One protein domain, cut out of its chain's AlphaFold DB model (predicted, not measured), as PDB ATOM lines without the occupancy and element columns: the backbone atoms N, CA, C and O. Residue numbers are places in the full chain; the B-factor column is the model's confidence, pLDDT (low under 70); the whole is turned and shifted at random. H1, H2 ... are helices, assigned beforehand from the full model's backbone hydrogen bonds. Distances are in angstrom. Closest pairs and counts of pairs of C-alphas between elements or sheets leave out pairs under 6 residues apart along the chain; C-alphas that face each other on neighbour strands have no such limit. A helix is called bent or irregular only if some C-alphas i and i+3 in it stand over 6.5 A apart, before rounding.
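What this domain is: This is residues 49 to 180 of the 218 residues of an uncharacterized protein of Clostridiales bacterium (UniProt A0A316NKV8). Look first for the long helix H2 in the middle: H6 runs back beside it, and H5 joins the two in a bundle of three helices roughly side by side. The hairpin of H3 and H4 crosses H2 slantwise, with H3 on the opposite side of H2 from H6, and short H1 sits by the beginning of H2 and the far end of H6. The printed part has 132 residues with six named helices, H1 to H6 in chain order, and no named strand; the class is all helix. The whole is compact, with a radius of gyration of the C-alphas of 15.4 A and spans of 49 by 35 by 25 A.

How they stand to each other: Start at H1, residues 49 to 56, and go on to H2, residues 59 to 88: they touch only at the corner by their link, and only just, with 3 pairs of C-alphas within 8 A, the closest being Ile 55 and Leu 62 at 6.7 A. H2 is the hub, touching five other helices. H3, residues 93 to 117, touches it at a steep tilt of 46 degrees, opposite ways, with the C-alphas of Ser 76 and Ile 105 closest at 5.7 A. H4, residues 121 to 135, forms a hairpin with H3 at a shallow tilt of 4 degrees, closest at the C-alphas of Cys 116 and Gln 124, 6.0 A apart. H2 touches H4 with residues 64 to 72 alone, closest at the C-alphas of Leu 69 and Thr 134, 5.2 A. H5, residues 138 to 149, touches H2 at the C-alphas of Thr 73 and Val 140, 5.2 A. H6, residues 154 to 180, touches H2 with 36 pairs of C-alphas within 8 A, opposite ways at a shallow tilt of 27 degrees; Thr 70 and Gly 165 come closest, at 4.0 A. H5 and H6 form a hairpin, while H6 is apart from H3 and from H4. Every O i to N i+4 pair is within hydrogen-bond range in H1 and H5; the others have 22 of 26 in H2, 19 of 21 in H3, 8 of 11 in H4 and 22 of 23 in H6.

Where its parts are: Find C-alpha 49 at (54.923, 88.065, 49.937), where H1 begins. From C-alpha 59 at (68.634, 95.495, 47.828), H2 runs 41.4 A to C-alpha 88, with a kink of 46 degrees near residue 82. H2 and H3 are irregular: C-alphas 60 and 63 are 7.7 A apart, and C-alphas 95 and 98 are 7.1 A apart. H3 measures 35.5 A, H4 20.8 A and H5 16.0 A. H6 runs 40.0 A to C-alpha 180 at (64.958, 95.358, 37.778).

The domain as a whole: Look to Pro 91 and Asp 180 for the two C-alphas farthest apart, 50.6 A. The printed part has no cut, and its five links are tight. The mean pLDDT of the printed part is 91.4, and no printed residue is under 70.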
ATOM      1  N   THR A  49      54.996  87.333  51.210       87.94
ATOM      2  CA  THR A  49      54.923  88.065  49.937       87.94
ATOM      3  C   THR A  49      54.816  89.574  50.159       87.94
ATOM      4  O   THR A  49      55.554  90.337  49.547       87.94
ATOM      5  N   SER A  50      53.986  90.030  51.100       87.62
ATOM      6  CA  SER A  50      53.835  91.456  51.431       87.62
ATOM      7  C   SER A  50      55.154  92.101  51.871       87.62
ATOM      8  O   SER A  50      55.544  93.153  51.364       87.62
ATOM      9  N   THR A  51      55.880  91.451  52.777       88.12
ATOM     10  CA  THR A  51      57.181  91.922  53.259       88.12
ATOM     11  C   THR A  51      58.242  91.852  52.170       88.12
ATOM     12  O   THR A  51      59.067  92.761  52.058       88.12
ATOM     13  N   ALA A  52      58.195  90.816  51.330       87.12
ATOM     14  CA  ALA A  52      59.105  90.664  50.209       87.12
ATOM     15  C   ALA A  52      59.055  91.884  49.284       87.12
ATOM     16  O   ALA A  52      60.082  92.519  49.029       87.12
ATOM     17  N   LEU A  53      57.845  92.284  48.883       86.62
ATOM     18  CA  LEU A  53      57.604  93.455  48.037       86.62
ATOM     19  C   LEU A  53      58.219  94.743  48.621       86.62
ATOM     20  O   LEU A  53      58.775  95.556  47.880       86.62
ATOM     21  N   VAL A  54      58.151  94.935  49.943       85.62
ATOM     22  CA  VAL A  54      58.715  96.115  50.624       85.62
ATOM     23  C   VAL A  54      60.247  96.091  50.624       85.62
ATOM     24  O   VAL A  54      60.882  97.118  50.366       85.62
ATOM     25  N   ILE A  55      60.853  94.937  50.910       87.00
ATOM     26  CA  ILE A  55      62.305  94.812  51.108       87.00
ATOM     27  C   ILE A  55      63.077  94.762  49.785       87.00
ATOM     28  O   ILE A  55      64.194  95.273  49.727       87.00
ATOM     29  N   ILE A  56      62.493  94.246  48.701       85.38
ATOM     30  CA  ILE A  56      63.161  94.145  47.386       85.38
ATOM     31  C   ILE A  56      63.631  95.496  46.844       85.38
ATOM     32  O   ILE A  56      64.675  95.586  46.200       85.38
ATOM     33  N   ARG A  57      62.923  96.578  47.175       79.00
ATOM     34  CA  ARG A  57      63.334  97.943  46.815       79.00
ATOM     35  C   ARG A  57      64.644  98.373  47.485       79.00
ATOM     36  O   ARG A  57      65.312  99.277  47.000       79.00
ATOM     37  N   LYS A  58      65.016  97.743  48.603       78.69
ATOM     38  CA  LYS A  58      66.203  98.050  49.416       78.69
ATOM     39  C   LYS A  58      67.219  96.903  49.336       78.69
ATOM     40  O   LYS A  58      67.544  96.280  50.346       78.69
ATOM     41  N   LYS A  59      67.753  96.647  48.136       70.62
ATOM     42  CA  LYS A  59      68.634  95.495  47.828       70.62
ATOM     43  C   LYS A  59      69.805  95.299  48.787       70.62
ATOM     44  O   LYS A  59      70.104  94.169  49.157       70.62
ATOM     45  N   ASN A  60      70.420  96.393  49.244       72.75
ATOM     46  CA  ASN A  60      71.607  96.368  50.109       72.75
ATOM     47  C   ASN A  60      71.369  95.697  51.482       72.75
ATOM     48  O   ASN A  60      72.305  95.411  52.220       72.75
ATOM     49  N   ASN A  61      70.106  95.448  51.823       83.38
ATOM     50  CA  ASN A  61      69.652  95.004  53.133       83.38
ATOM     51  C   ASN A  61      69.029  93.595  53.116       83.38
ATOM     52  O   ASN A  61      68.610  93.095  54.158       83.38
ATOM     53  N   LEU A  62      68.973  92.946  51.951       87.81
ATOM     54  CA  LEU A  62      68.233  91.700  51.736       87.81
ATOM     55  C   LEU A  62      68.840  90.503  52.483       87.81
ATOM     56  O   LEU A  62      68.115  89.744  53.121       87.81
ATOM     57  N   LEU A  63      70.172  90.375  52.467       87.94
ATOM     58  CA  LEU A  63      70.875  89.302  53.180       87.94
ATOM     59  C   LEU A  63      70.751  89.445  54.699       87.94
ATOM     60  O   LEU A  63      70.474  88.468  55.390       87.94
ATOM     61  N   VAL A  64      70.904  90.668  55.216       90.25
ATOM     62  CA  VAL A  64      70.767  90.946  56.654       90.25
ATOM     63  C   VAL A  64      69.338  90.657  57.111       90.25
ATOM     64  O   VAL A  64      69.141  90.017  58.141       90.25
ATOM     65  N   PHE A  65      68.344  91.050  56.310       92.25
ATOM     66  CA  PHE A  65      66.943  90.733  56.572       92.25
ATOM     67  C   PHE A  65      66.703  89.218  56.643       92.25
ATOM     68  O   PHE A  65      66.115  88.736  57.608       92.25
ATOM     69  N   GLY A  66      67.188  88.464  55.650       92.81
ATOM     70  CA  GLY A  66      67.064  87.005  55.618       92.81
ATOM     71  C   GLY A  66      67.729  86.325  56.816       92.81
ATOM     72  O   GLY A  66      67.151  85.419  57.415       92.81
ATOM     73  N   LEU A  67      68.906  86.804  57.226       93.56
ATOM     74  CA  LEU A  67      69.616  86.284  58.393       93.56
ATOM     75  C   LEU A  67      68.839  86.532  59.693       93.56
ATOM     76  O   LEU A  67      68.645  85.598  60.469       93.56
ATOM     77  N   ILE A  68      68.337  87.750  59.913       94.62
ATOM     78  CA  ILE A  68      67.538  88.076  61.105       94.62
ATOM     79  C   ILE A  68      66.242  87.256  61.126       94.62
ATOM     80  O   ILE A  68      65.897  86.689  62.161       94.62
ATOM     81  N   LEU A  69      65.555  87.139  59.984       95.50
ATOM     82  CA  LEU A  69      64.358  86.307  59.848       95.50
ATOM     83  C   LEU A  69      64.655  84.849  60.226       95.50
ATOM     84  O   LEU A  69      63.907  84.253  60.998       95.50
ATOM     85  N   THR A  70      65.760  84.296  59.721       96.44
ATOM     86  CA  THR A  70      66.188  82.923  60.024       96.44
ATOM     87  C   THR A  70      66.432  82.753  61.519       96.44
ATOM     88  O   THR A  70      65.882  81.839  62.124       96.44
ATOM     89  N   LEU A  71      67.190  83.661  62.143       96.19
ATOM     90  CA  LEU A  71      67.482  83.594  63.575       96.19
ATOM     91  C   LEU A  71      66.206  83.655  64.422       96.19
ATOM     92  O   LEU A  71      66.001  82.787  65.268       96.19
ATOM     93  N   ILE A  72      65.323  84.627  64.174       96.56
ATOM     94  CA  ILE A  72      64.060  84.754  64.918       96.56
ATOM     95  C   ILE A  72      63.212  83.488  64.758       96.56
ATOM     96  O   ILE A  72      62.659  82.998  65.743       96.56
ATOM     97  N   THR A  73      63.137  82.939  63.544       96.88
ATOM     98  CA  THR A  73      62.354  81.731  63.252       96.88
ATOM     99  C   THR A  73      62.924  80.506  63.961       96.88
ATOM    100  O   THR A  73      62.170  79.763  64.580       96.88
ATOM    101  N   VAL A  74      64.246  80.319  63.942       97.06
ATOM    102  CA  VAL A  74      64.919  79.190  64.601       97.06
ATOM    103  C   VAL A  74      64.779  79.272  66.117       97.06
ATOM    104  O   VAL A  74      64.370  78.296  66.740       97.06
ATOM    105  N   PHE A  75      65.060  80.428  66.727       97.12
ATOM    106  CA  PHE A  75      64.934  80.582  68.179       97.12
ATOM    107  C   PHE A  75      63.489  80.430  68.650       97.12
ATOM    108  O   PHE A  75      63.243  79.741  69.639       97.12
ATOM    109  N   SER A  76      62.532  81.008  67.920       96.69
ATOM    110  CA  SER A  76      61.112  80.805  68.222       96.69
ATOM    111  C   SER A  76      60.729  79.333  68.058       96.69
ATOM    112  O   SER A  76      60.068  78.792  68.936       96.69
ATOM    113  N   GLY A  77      61.221  78.671  67.004       95.75
ATOM    114  CA  GLY A  77      61.003  77.251  66.713       95.75
ATOM    115  C   GLY A  77      61.453  76.336  67.840       95.75
ATOM    116  O   GLY A  77      60.675  75.498  68.292       95.75
ATOM    117  N   ILE A  78      62.666  76.555  68.356       96.25
ATOM    118  CA  ILE A  78      63.209  75.813  69.501       96.25
ATOM    119  C   ILE A  78      62.267  75.927  70.700       96.25
ATOM    120  O   ILE A  78      61.873  74.913  71.272       96.25
ATOM    121  N   VAL A  79      61.882  77.152  71.069       95.75
ATOM    122  CA  VAL A  79      61.021  77.386  72.235       95.75
ATOM    123  C   VAL A  79      59.646  76.750  72.030       95.75
ATOM    124  O   VAL A  79      59.168  76.031  72.907       95.75
ATOM    125  N   THR A  80      59.026  76.946  70.863       94.75
ATOM    126  CA  THR A  80      57.709  76.366  70.574       94.75
ATOM    127  C   THR A  80      57.728  74.844  70.528       94.75
ATOM    128  O   THR A  80      56.754  74.237  70.960       94.75
ATOM    129  N   TRP A  81      58.821  74.227  70.064       94.88
ATOM    130  CA  TRP A  81      58.956  72.771  70.018       94.88
ATOM    131  C   TRP A  81      58.959  72.170  71.428       94.88
ATOM    132  O   TRP A  81      58.226  71.224  71.697       94.88
ATOM    133  N   PHE A  82      59.693  72.774  72.369       93.44
ATOM    134  CA  PHE A  82      59.670  72.337  73.771       93.44
ATOM    135  C   PHE A  82      58.321  72.578  74.457       93.44
ATOM    136  O   PHE A  82      57.939  71.817  75.343       93.44
ATOM    137  N   MET A  83      57.588  73.619  74.058       91.38
ATOM    138  CA  MET A  83      56.251  73.899  74.590       91.38
ATOM    139  C   MET A  83      55.163  73.006  73.983       91.38
ATOM    140  O   MET A  83      54.086  72.889  74.563       91.38
ATOM    141  N   GLN A  84      55.417  72.393  72.825       89.19
ATOM    142  CA  GLN A  84      54.402  71.694  72.044       89.19
ATOM    143  C   GLN A  84      53.707  70.543  72.793       89.19
ATOM    144  O   GLN A  84      52.478  70.518  72.743       89.19
ATOM    145  N   PRO A  85      54.403  69.653  73.532       88.56
ATOM    146  CA  PRO A  85      53.741  68.580  74.281       88.56
ATOM    147  C   PRO A  85      52.749  69.119  75.318       88.56
ATOM    148  O   PRO A  85      51.599  68.700  75.356       88.56
ATOM    149  N   VAL A  86      53.160  70.139  76.080       88.62
ATOM    150  CA  VAL A  86      52.307  70.804  77.081       88.62
ATOM    151  C   VAL A  86      51.095  71.462  76.422       88.62
ATOM    152  O   VAL A  86      50.011  71.518  76.994       88.62
ATOM    153  N   LEU A  87      51.278  71.978  75.206       87.75
ATOM    154  CA  LEU A  87      50.211  72.611  74.445       87.75
ATOM    155  C   LEU A  87      49.186  71.611  73.921       87.75
ATOM    156  O   LEU A  87      48.013  71.952  73.834       87.75
ATOM    157  N   GLU A  88      49.627  70.414  73.542       87.19
ATOM    158  CA  GLU A  88      48.764  69.345  73.033       87.19
ATOM    159  C   GLU A  88      47.900  68.714  74.131       87.19
ATOM    160  O   GLU A  88      46.791  68.272  73.837       87.19
ATOM    161  N   ASP A  89      48.348  68.768  75.387       88.12
ATOM    162  CA  ASP A  89      47.578  68.309  76.549       88.12
ATOM    163  C   ASP A  89      46.422  69.259  76.929       88.12
ATOM    164  O   ASP A  89      45.512  68.881  77.673       88.12
ATOM    165  N   LEU A  90      46.423  70.502  76.430       87.62
ATOM    166  CA  LEU A  90      45.369  71.475  76.717       87.62
ATOM    167  C   LEU A  90      44.103  71.196  75.885       87.62
ATOM    168  O   LEU A  90      44.179  71.006  74.665       87.62
ATOM    169  N   PRO A  91      42.899  71.281  76.487       85.62
ATOM    170  CA  PRO A  91      41.664  71.231  75.720       85.62
ATOM    171  C   PRO A  91      41.622  72.413  74.744       85.62
ATOM    172  O   PRO A  91      41.961  73.541  75.104       85.62
ATOM    173  N   ASN A  92      41.182  72.173  73.505       85.31
ATOM    174  CA  ASN A  92      41.065  73.206  72.468       85.31
ATOM    175  C   ASN A  92      42.401  73.879  72.071       85.31
ATOM    176  O   ASN A  92      42.405  75.020  71.603       85.31
ATOM    177  N   ALA A  93      43.527  73.162  72.179       84.00
ATOM    178  CA  ALA A  93      44.879  73.629  71.837       84.00
ATOM    179  C   ALA A  93      44.997  74.384  70.495       84.00
ATOM    180  O   ALA A  93      45.764  75.342  70.380       84.00
ATOM    181  N   ASN A  94      44.211  73.996  69.486       85.25
ATOM    182  CA  ASN A  94      44.217  74.619  68.158       85.25
ATOM    183  C   ASN A  94      43.829  76.107  68.179       85.25
ATOM    184  O   ASN A  94      44.367  76.882  67.392       85.25
ATOM    185  N   TYR A  95      42.942  76.524  69.088       88.44
ATOM    186  CA  TYR A  95      42.513  77.923  69.198       88.44
ATOM    187  C   TYR A  95      43.569  78.797  69.883       88.44
ATOM    188  O   TYR A  95      43.746  79.959  69.525       88.44
ATOM    189  N   TYR A  96      44.299  78.233  70.847       89.62
ATOM    190  CA  TYR A  96      45.302  78.962  71.626       89.62
ATOM    191  C   TYR A  96      46.691  78.960  70.972       89.62
ATOM    192  O   TYR A  96      47.488  79.860  71.243       89.62
ATOM    193  N   ARG A  97      46.982  77.997  70.081       90.88
ATOM    194  CA  ARG A  97      48.281  77.848  69.394       90.88
ATOM    195  C   ARG A  97      48.813  79.151  68.790       90.88
ATOM    196  O   ARG A  97      49.917  79.545  69.165       90.88
ATOM    197  N   PRO A  98      48.070  79.857  67.913       92.75
ATOM    198  CA  PRO A  98      48.586  81.072  67.285       92.75
ATOM    199  C   PRO A  98      48.905  82.174  68.299       92.75
ATOM    200  O   PRO A  98      49.899  82.878  68.145       92.75
ATOM    201  N   LEU A  99      48.096  82.295  69.358       93.50
ATOM    202  CA  LEU A  99      48.281  83.299  70.408       93.50
ATOM    203  C   LEU A  99      49.538  83.009  71.233       93.50
ATOM    204  O   LEU A  99      50.337  83.909  71.484       93.50
ATOM    205  N   ILE A 100      49.750  81.747  71.605       93.81
ATOM    206  CA  ILE A 100      50.931  81.334  72.369       93.81
ATOM    207  C   ILE A 100      52.192  81.481  71.518       93.81
ATOM    208  O   ILE A 100      53.199  81.998  71.999       93.81
ATOM    209  N   TYR A 101      52.143  81.116  70.236       94.75
ATOM    210  CA  TYR A 101      53.284  81.295  69.337       94.75
ATOM    211  C   TYR A 101      53.592  82.776  69.102       94.75
ATOM    212  O   TYR A 101      54.759  83.157  69.126       94.75
ATOM    213  N   ALA A 102      52.581  83.640  68.980       95.12
ATOM    214  CA  ALA A 102      52.786  85.087  68.934       95.12
ATOM    215  C   ALA A 102      53.435  85.634  70.223       95.12
ATOM    216  O   ALA A 102      54.310  86.501  70.150       95.12
ATOM    217  N   ALA A 103      53.070  85.106  71.397       95.50
ATOM    218  CA  ALA A 103      53.706  85.467  72.666       95.50
ATOM    219  C   ALA A 103      55.181  85.026  72.719       95.50
ATOM    220  O   ALA A 103      56.042  85.808  73.122       95.50
ATOM    221  N   VAL A 104      55.494  83.817  72.238       96.00
ATOM    222  CA  VAL A 104      56.879  83.322  72.116       96.00
ATOM    223  C   VAL A 104      57.695  84.194  71.161       96.00
ATOM    224  O   VAL A 104      58.787  84.632  71.518       96.00
ATOM    225  N   ILE A 105      57.153  84.518  69.984       96.44
ATOM    226  CA  ILE A 105      57.806  85.424  69.027       96.44
ATOM    227  C   ILE A 105      58.061  86.789  69.676       96.44
ATOM    228  O   ILE A 105      59.139  87.350  69.509       96.44
ATOM    229  N   SER A 106      57.106  87.310  70.452       96.38
ATOM    230  CA  SER A 106      57.256  88.590  71.159       96.38
ATOM    231  C   SER A 106      58.397  88.553  72.181       96.38
ATOM    232  O   SER A 106      59.164  89.511  72.277       96.38
ATOM    233  N   LEU A 107      58.567  87.438  72.898       96.38
ATOM    234  CA  LEU A 107      59.697  87.239  73.807       96.38
ATOM    235  C   LEU A 107      61.032  87.207  73.046       96.38
ATOM    236  O   LEU A 107      61.968  87.919  73.411       96.38
ATOM    237  N   VAL A 108      61.114  86.428  71.962       96.75
ATOM    238  CA  VAL A 108      62.316  86.345  71.113       96.75
ATOM    239  C   VAL A 108      62.644  87.703  70.488       96.75
ATOM    240  O   VAL A 108      63.808  88.087  70.411       96.75
ATOM    241  N   TYR A 109      61.627  88.468  70.100       96.75
ATOM    242  CA  TYR A 109      61.763  89.831  69.599       96.75
ATOM    243  C   TYR A 109      62.370  90.779  70.642       96.75
ATOM    244  O   TYR A 109      63.305  91.514  70.322       96.75
ATOM    245  N   LEU A 110      61.894  90.743  71.892       96.31
ATOM    246  CA  LEU A 110      62.472  91.545  72.974       96.31
ATOM    247  C   LEU A 110      63.935  91.167  73.222       96.31
ATOM    248  O   LEU A 110      64.784  92.051  73.330       96.31
ATOM    249  N   LEU A 111      64.250  89.869  73.235       95.75
ATOM    250  CA  LEU A 111      65.629  89.389  73.352       95.75
ATOM    251  C   LEU A 111      66.500  89.878  72.187       95.75
ATOM    252  O   LEU A 111      67.611  90.357  72.410       95.75
ATOM    253  N   ALA A 112      65.992  89.834  70.954       94.69
ATOM    254  CA  ALA A 112      66.703  90.332  69.780       94.69
ATOM    255  C   ALA A 112      66.985  91.841  69.868       94.69
ATOM    256  O   ALA A 112      68.071  92.284  69.494       94.69
ATOM    257  N   LEU A 113      66.050  92.636  70.401       94.75
ATOM    258  CA  LEU A 113      66.263  94.066  70.638       94.75
ATOM    259  C   LEU A 113      67.314  94.333  71.718       94.75
ATOM    260  O   LEU A 113      68.142  95.225  71.541       94.75
ATOM    261  N   VAL A 114      67.304  93.558  72.804       94.81
ATOM    262  CA  VAL A 114      68.321  93.652  73.860       94.81
ATOM    263  C   VAL A 114      69.703  93.339  73.288       94.81
ATOM    264  O   VAL A 114      70.624  94.129  73.468       94.81
ATOM    265  N   ILE A 115      69.836  92.255  72.515       92.44
ATOM    266  CA  ILE A 115      71.088  91.896  71.827       92.44
ATOM    267  C   ILE A 115      71.522  93.011  70.870       92.44
ATOM    268  O   ILE A 115      72.691  93.394  70.851       92.44
ATOM    269  N   CYS A 116      70.581  93.576  70.108       91.88
ATOM    270  CA  CYS A 116      70.861  94.695  69.214       91.88
ATOM    271  C   CYS A 116      71.397  95.919  69.972       91.88
ATOM    272  O   CYS A 116      72.241  96.627  69.433       91.88
ATOM    273  N   GLY A 117      70.961  96.148  71.213       89.44
ATOM    274  CA  GLY A 117      71.442  97.240  72.063       89.44
ATOM    275  C   GLY A 117      72.925  97.148  72.442       89.44
ATOM    276  O   GLY A 117      73.526  98.171  72.759       89.44
ATOM    277  N   TYR A 118      73.537  95.963  72.357       91.94
ATOM    278  CA  TYR A 118      74.971  95.766  72.608       91.94
ATOM    279  C   TYR A 118      75.848  95.933  71.356       91.94
ATOM    280  O   TYR A 118      77.074  95.921  71.458       91.94
ATOM    281  N   LEU A 119      75.254  96.072  70.164       91.12
ATOM    282  CA  LEU A 119      76.005  96.262  68.919       91.12
ATOM    283  C   LEU A 119      76.526  97.705  68.784       91.12
ATOM    284  O   LEU A 119      75.959  98.617  69.378       91.12
ATOM    285  N   PRO A 120      77.550  97.962  67.953       91.62
ATOM    286  CA  PRO A 120      77.961  99.327  67.629       91.62
ATOM    287  C   PRO A 120      76.826 100.119  66.963       91.62
ATOM    288  O   PRO A 120      76.108  99.573  66.123       91.62
ATOM    289  N   GLU A 121      76.715 101.417  67.260       89.25
ATOM    290  CA  GLU A 121      75.619 102.308  66.822       89.25
ATOM    291  C   GLU A 121      75.318 102.217  65.312       89.25
ATOM    292  O   GLU A 121      74.171 102.035  64.904       89.25
ATOM    293  N   ARG A 122      76.363 102.169  64.472       86.81
ATOM    294  CA  ARG A 122      76.243 102.012  63.006       86.81
ATOM    295  C   ARG A 122      75.484 100.756  62.563       86.81
ATOM    296  O   ARG A 122      74.871 100.745  61.496       86.81
ATOM    297  N   TRP A 123      75.587  99.669  63.325       85.56
ATOM    298  CA  TRP A 123      74.864  98.427  63.050       85.56
ATOM    299  C   TRP A 123      73.453  98.470  63.627       85.56
ATOM    300  O   TRP A 123      72.531  97.969  62.984       85.56
ATOM    301  N   GLN A 124      73.268  99.116  64.781       88.38
ATOM    302  CA  GLN A 124      71.955  99.261  65.410       88.38
ATOM    303  C   GLN A 124      70.950  99.951  64.484       88.38
ATOM    304  O   GLN A 124      69.840  99.450  64.307       88.38
ATOM    305  N   GLU A 125      71.353 101.045  63.833       85.81
ATOM    306  CA  GLU A 125      70.500 101.802  62.904       85.81
ATOM    307  C   GLU A 125      69.977 100.951  61.737       85.81
ATOM    308  O   GLU A 125      68.861 101.153  61.259       85.81
ATOM    309  N   LYS A 126      70.767  99.970  61.285       85.00
ATOM    310  CA  LYS A 126      70.397  99.071  60.183       85.00
ATOM    311  C   LYS A 126      69.567  97.883  60.659       85.00
ATOM    312  O   LYS A 126      68.593  97.517  60.006       85.00
ATOM    313  N   VAL A 127      69.959  97.281  61.781       88.31
ATOM    314  CA  VAL A 127      69.401  96.019  62.289       88.31
ATOM    315  C   VAL A 127      68.071  96.238  63.005       88.31
ATOM    316  O   VAL A 127      67.135  95.468  62.798       88.31
ATOM    317  N   LYS A 128      67.933  97.304  63.798       90.50
ATOM    318  CA  LYS A 128      66.731  97.544  64.607       90.50
ATOM    319  C   LYS A 128      65.445  97.637  63.764       90.50
ATOM    320  O   LYS A 128      64.503  96.910  64.076       90.50
ATOM    321  N   PRO A 129      65.385  98.405  62.653       90.12
ATOM    322  CA  PRO A 129      64.214  98.406  61.772       90.12
ATOM    323  C   PRO A 129      63.905  97.028  61.177       90.12
ATOM    324  O   PRO A 129      62.739  96.674  61.014       90.12
ATOM    325  N   MET A 130      64.940  96.241  60.864       90.25
ATOM    326  CA  MET A 130      64.764  94.898  60.314       90.25
ATOM    327  C   MET A 130      64.143  93.958  61.334       90.25
ATOM    328  O   MET A 130      63.193  93.280  60.968       90.25
ATOM    329  N   ILE A 131      64.608  93.979  62.591       92.94
ATOM    330  CA  ILE A 131      64.070  93.144  63.678       92.94
ATOM    331  C   ILE A 131      62.552  93.318  63.797       92.94
ATOM    332  O   ILE A 131      61.830  92.323  63.859       92.94
ATOM    333  N   HIS A 132      62.060  94.562  63.768       91.69
ATOM    334  CA  HIS A 132      60.623  94.845  63.823       91.69
ATOM    335  C   HIS A 132      59.867  94.201  62.654       91.69
ATOM    336  O   HIS A 132      58.871  93.512  62.858       91.69
ATOM    337  N   ILE A 133      60.355  94.390  61.428       90.88
ATOM    338  CA  ILE A 133      59.687  93.885  60.223       90.88
ATOM    339  C   ILE A 133      59.755  92.350  60.153       90.88
ATOM    340  O   ILE A 133      58.805  91.717  59.700       90.88
ATOM    341  N   THR A 134      60.854  91.736  60.599       92.44
ATOM    342  CA  THR A 134      61.017  90.277  60.598       92.44
ATOM    343  C   THR A 134      60.193  89.591  61.679       92.44
ATOM    344  O   THR A 134      59.605  88.555  61.395       92.44
ATOM    345  N   ALA A 135      60.127  90.141  62.897       91.62
ATOM    346  CA  ALA A 135      59.429  89.496  64.011       91.62
ATOM    347  C   ALA A 135      57.923  89.373  63.755       91.62
ATOM    348  O   ALA A 135      57.337  88.322  63.989       91.62
ATOM    349  N   PHE A 136      57.307  90.420  63.201       89.31
ATOM    350  CA  PHE A 136      55.875  90.450  62.888       89.31
ATOM    351  C   PHE A 136      55.558  89.984  61.458       89.31
ATOM    352  O   PHE A 136      54.555  90.386  60.869       89.31
ATOM    353  N   ASN A 137      56.412  89.140  60.878       93.12
ATOM    354  CA  ASN A 137      56.200  88.562  59.555       93.12
ATOM    355  C   ASN A 137      55.379  87.263  59.652       93.12
ATOM    356  O   ASN A 137      55.616  86.422  60.522       93.12
ATOM    357  N   CYS A 138      54.459  87.053  58.707       94.12
ATOM    358  CA  CYS A 138      53.694  85.811  58.601       94.12
ATOM    359  C   CYS A 138      54.559  84.580  58.292       94.12
ATOM    360  O   CYS A 138      54.139  83.471  58.605       94.12
ATOM    361  N   VAL A 139      55.772  84.751  57.757       95.19
ATOM    362  CA  VAL A 139      56.733  83.649  57.590       95.19
ATOM    363  C   VAL A 139      57.119  83.061  58.938       95.19
ATOM    364  O   VAL A 139      57.077  81.846  59.084       95.19
ATOM    365  N   VAL A 140      57.437  83.890  59.939       96.00
ATOM    366  CA  VAL A 140      57.857  83.400  61.261       96.00
ATOM    367  C   VAL A 140      56.723  82.597  61.886       96.00
ATOM    368  O   VAL A 140      56.884  81.411  62.150       96.00
ATOM    369  N   LEU A 141      55.544  83.207  62.040       95.25
ATOM    370  CA  LEU A 141      54.389  82.540  62.644       95.25
ATOM    371  C   LEU A 141      53.947  81.302  61.849       95.25
ATOM    372  O   LEU A 141      53.682  80.256  62.437       95.25
ATOM    373  N   GLY A 142      53.894  81.404  60.519       94.94
ATOM    374  CA  GLY A 142      53.509  80.303  59.642       94.94
ATOM    375  C   GLY A 142      54.475  79.125  59.730       94.94
ATOM    376  O   GLY A 142      54.026  77.986  59.804       94.94
ATOM    377  N   THR A 143      55.783  79.382  59.830       95.88
ATOM    378  CA  THR A 143      56.793  78.330  60.021       95.88
ATOM    379  C   THR A 143      56.539  77.550  61.310       95.88
ATOM    380  O   THR A 143      56.545  76.323  61.291       95.88
ATOM    381  N   LEU A 144      56.273  78.246  62.422       95.50
ATOM    382  CA  LEU A 144      56.015  77.603  63.717       95.50
ATOM    383  C   LEU A 144      54.738  76.760  63.680       95.50
ATOM    384  O   LEU A 144      54.720  75.635  64.172       95.50
ATOM    385  N   LEU A 145      53.675  77.284  63.062       94.56
ATOM    386  CA  LEU A 145      52.410  76.565  62.921       94.56
ATOM    387  C   LEU A 145      52.545  75.329  62.024       94.56
ATOM    388  O   LEU A 145      52.010  74.280  62.369       94.56
ATOM    389  N   LEU A 146      53.271  75.429  60.909       94.44
ATOM    390  CA  LEU A 146      53.518  74.297  60.012       94.44
ATOM    391  C   LEU A 146      54.362  73.218  60.699       94.44
ATOM    392  O   LEU A 146      53.959  72.060  60.718       94.44
ATOM    393  N   ALA A 147      55.470  73.598  61.345       93.12
ATOM    394  CA  ALA A 147      56.315  72.658  62.083       93.12
ATOM    395  C   ALA A 147      55.534  71.913  63.179       93.12
ATOM    396  O   ALA A 147      55.739  70.716  63.391       93.12
ATOM    397  N   ALA A 148      54.607  72.607  63.846       90.69
ATOM    398  CA  ALA A 148      53.759  72.021  64.872       90.69
ATOM    399  C   ALA A 148      52.648  71.116  64.313       90.69
ATOM    400  O   ALA A 148      52.194  70.208  65.011       90.69
ATOM    401  N   SER A 149      52.181  71.352  63.087       89.88
ATOM    402  CA  SER A 149      51.211  70.479  62.409       89.88
ATOM    403  C   SER A 149      51.855  69.178  61.930       89.88
ATOM    404  O   SER A 149      51.264  68.115  62.087       89.88
ATOM    405  N   GLU A 150      53.089  69.251  61.430       88.31
ATOM    406  CA  GLU A 150      53.856  68.101  60.921       88.31
ATOM    407  C   GLU A 150      54.484  67.234  62.035       88.31
ATOM    408  O   GLU A 150      55.092  66.205  61.750       88.31
ATOM    409  N   LYS A 151      54.358  67.634  63.314       86.12
ATOM    410  CA  LYS A 151      54.900  66.920  64.495       86.12
ATOM    411  C   LYS A 151      56.364  66.492  64.324       86.12
ATOM    412  O   LYS A 151      56.747  65.356  64.604       86.12
ATOM    413  N   LEU A 152      57.185  67.427  63.851       89.25
ATOM    414  CA  LEU A 152      58.579  67.171  63.501       89.25
ATOM    415  C   LEU A 152      59.429  66.773  64.719       89.25
ATOM    416  O   LEU A 152      59.254  67.284  65.831       89.25
ATOM    417  N   SER A 153      60.424  65.908  64.483       92.44
ATOM    418  CA  SER A 153      61.509  65.671  65.441       92.44
ATOM    419  C   SER A 153      62.253  66.983  65.727       92.44
ATOM    420  O   SER A 153      62.196  67.926  64.937       92.44
ATOM    421  N   PHE A 154      62.982  67.071  66.842       92.44
ATOM    422  CA  PHE A 154      63.732  68.291  67.170       92.44
ATOM    423  C   PHE A 154      64.725  68.687  66.062       92.44
ATOM    424  O   PHE A 154      64.811  69.856  65.688       92.44
ATOM    425  N   GLY A 155      65.443  67.705  65.499       92.00
ATOM    426  CA  GLY A 155      66.376  67.926  64.388       92.00
ATOM    427  C   GLY A 155      65.671  68.412  63.132       92.00
ATOM    428  O   GLY A 155      66.072  69.428  62.565       92.00
ATOM    429  N   ALA A 156      64.572  67.759  62.757       93.62
ATOM    430  CA  ALA A 156      63.764  68.191  61.626       93.62
ATOM    431  C   ALA A 156      63.175  69.595  61.846       93.62
ATOM    432  O   ALA A 156      63.205  70.401  60.926       93.62
ATOM    433  N   SER A 157      62.709  69.935  63.054       94.88
ATOM    434  CA  SER A 157      62.161  71.259  63.392       94.88
ATOM    435  C   SER A 157      63.208  72.376  63.284       94.88
ATOM    436  O   SER A 157      62.931  73.445  62.734       94.88
ATOM    437  N   LEU A 158      64.443  72.119  63.726       95.75
ATOM    438  CA  LEU A 158      65.564  73.043  63.533       95.75
ATOM    439  C   LEU A 158      65.889  73.242  62.052       95.75
ATOM    440  O   LEU A 158      65.992  74.380  61.591       95.75
ATOM    441  N   GLY A 159      66.003  72.142  61.304       96.00
ATOM    442  CA  GLY A 159      66.206  72.173  59.858       96.00
ATOM    443  C   GLY A 159      65.100  72.929  59.134       96.00
ATOM    444  O   GLY A 159      65.374  73.753  58.264       96.00
ATOM    445  N   PHE A 160      63.857  72.726  59.564       96.00
ATOM    446  CA  PHE A 160      62.674  73.404  59.052       96.00
ATOM    447  C   PHE A 160      62.770  74.922  59.225       96.00
ATOM    448  O   PHE A 160      62.593  75.663  58.263       96.00
ATOM    449  N   GLY A 161      63.108  75.394  60.431       96.31
ATOM    450  CA  GLY A 161      63.267  76.822  60.717       96.31
ATOM    451  C   GLY A 161      64.433  77.467  59.960       96.31
ATOM    452  O   GLY A 161      64.288  78.570  59.427       96.31
ATOM    453  N   ILE A 162      65.573  76.772  59.865       97.12
ATOM    454  CA  ILE A 162      66.737  77.240  59.094       97.12
ATOM    455  C   ILE A 162      66.377  77.327  57.609       97.12
ATOM    456  O   ILE A 162      66.583  78.362  56.975       97.12
ATOM    457  N   GLY A 163      65.809  76.253  57.061       96.38
ATOM    458  CA  GLY A 163      65.430  76.173  55.657       96.38
ATOM    459  C   GLY A 163      64.339  77.172  55.281       96.38
ATOM    460  O   GLY A 163      64.414  77.764  54.210       96.38
ATOM    461  N   ALA A 164      63.390  77.452  56.179       95.81
ATOM    462  CA  ALA A 164      62.380  78.490  55.988       95.81
ATOM    463  C   ALA A 164      63.005  79.880  55.795       95.81
ATOM    464  O   ALA A 164      62.662  80.599  54.855       95.81
ATOM    465  N   GLY A 165      63.946  80.255  56.666       95.06
ATOM    466  CA  GLY A 165      64.605  81.557  56.603       95.06
ATOM    467  C   GLY A 165      65.567  81.695  55.420       95.06
ATOM    468  O   GLY A 165      65.519  82.688  54.688       95.06
ATOM    469  N   VAL A 166      66.394  80.673  55.176       95.75
ATOM    470  CA  VAL A 166      67.324  80.633  54.035       95.75
ATOM    471  C   VAL A 166      66.563  80.574  52.710       95.75
ATOM    472  O   VAL A 166      66.874  81.327  51.788       95.75
ATOM    473  N   GLY A 167      65.527  79.739  52.624       94.62
ATOM    474  CA  GLY A 167      64.647  79.632  51.464       94.62
ATOM    475  C   GLY A 167      63.931  80.944  51.163       94.62
ATOM    476  O   GLY A 167      63.858  81.352  50.003       94.62
ATOM    477  N   PHE A 168      63.476  81.660  52.198       93.94
ATOM    478  CA  PHE A 168      62.920  83.003  52.043       93.94
ATOM    479  C   PHE A 168      63.962  83.995  51.507       93.94
ATOM    480  O   PHE A 168      63.675  84.745  50.575       93.94
ATOM    481  N   ALA A 169      65.183  83.998  52.052       93.44
ATOM    482  CA  ALA A 169      66.261  84.877  51.592       93.44
ATOM    483  C   ALA A 169      66.647  84.611  50.124       93.44
ATOM    484  O   ALA A 169      66.875  85.547  49.356       93.44
ATOM    485  N   LEU A 170      66.670  83.342  49.723       92.88
ATOM    486  CA  LEU A 170      66.939  82.912  48.354       92.88
ATOM    487  C   LEU A 170      65.809  83.326  47.399       92.88
ATOM    488  O   LEU A 170      66.070  83.894  46.338       92.88
ATOM    489  N   ALA A 171      64.550  83.131  47.796       92.31
ATOM    490  CA  ALA A 171      63.395  83.581  47.021       92.31
ATOM    491  C   ALA A 171      63.391  85.109  46.835       92.31
ATOM    492  O   ALA A 171      63.175  85.619  45.734       92.31
ATOM    493  N   MET A 172      63.724  85.841  47.898       91.88
ATOM    494  CA  MET A 172      63.918  87.289  47.876       91.88
ATOM    495  C   MET A 172      65.019  87.725  46.912       91.88
ATOM    496  O   MET A 172      64.855  88.714  46.196       91.88
ATOM    497  N   PHE A 173      66.134  86.999  46.881       90.88
ATOM    498  CA  PHE A 173      67.230  87.273  45.961       90.88
ATOM    499  C   PHE A 173      66.774  87.146  44.501       90.88
ATOM    500  O   PHE A 173      66.962  88.090  43.732       90.88
ATOM    501  N   PHE A 174      66.096  86.053  44.132       89.75
ATOM    502  CA  PHE A 174      65.556  85.892  42.775       89.75
ATOM    503  C   PHE A 174      64.574  86.998  42.405       89.75
ATOM    504  O   PHE A 174      64.665  87.586  41.326       89.75
ATOM    505  N   LEU A 175      63.673  87.333  43.325       90.44
ATOM    506  CA  LEU A 175      62.668  88.355  43.082       90.44
ATOM    507  C   LEU A 175      63.286  89.759  42.959       90.44
ATOM    508  O   LEU A 175      62.813  90.574  42.173       90.44
ATOM    509  N   SER A 176      64.382  90.023  43.675       89.81
ATOM    510  CA  SER A 176      65.169  91.255  43.553       89.81
ATOM    511  C   SER A 176      65.859  91.389  42.199       89.81
ATOM    512  O   SER A 176      65.903  92.489  41.645       89.81
ATOM    513  N   VAL A 177      66.378  90.292  41.646       88.75
ATOM    514  CA  VAL A 177      66.953  90.289  40.293       88.75
ATOM    515  C   VAL A 177      65.855  90.532  39.257       88.75
ATOM    516  O   VAL A 177      65.996  91.412  38.412       88.75
ATOM    517  N   ALA A 178      64.725  89.826  39.363       88.44
ATOM    518  CA  ALA A 178      63.595  89.991  38.449       88.44
ATOM    519  C   ALA A 178      62.997  91.407  38.489       88.44
ATOM    520  O   ALA A 178      62.601  91.941  37.454       88.44
ATOM    521  N   TYR A 179      62.960  92.040  39.666       87.81
ATOM    522  CA  TYR A 179      62.376  93.369  39.846       87.81
ATOM    523  C   TYR A 179      62.994  94.443  38.941       87.81
ATOM    524  O   TYR A 179      62.261  95.302  38.456       87.81
ATOM    525  N   ASP A 180      64.301  94.379  38.660       83.62
ATOM    526  CA  ASP A 180      64.958  95.358  37.778       83.62
ATOM    527  C   ASP A 180      64.441  95.262  36.341       83.62
ATOM    528  O   ASP A 180      64.196  96.278  35.694       83.62
TER     529      ASP A 180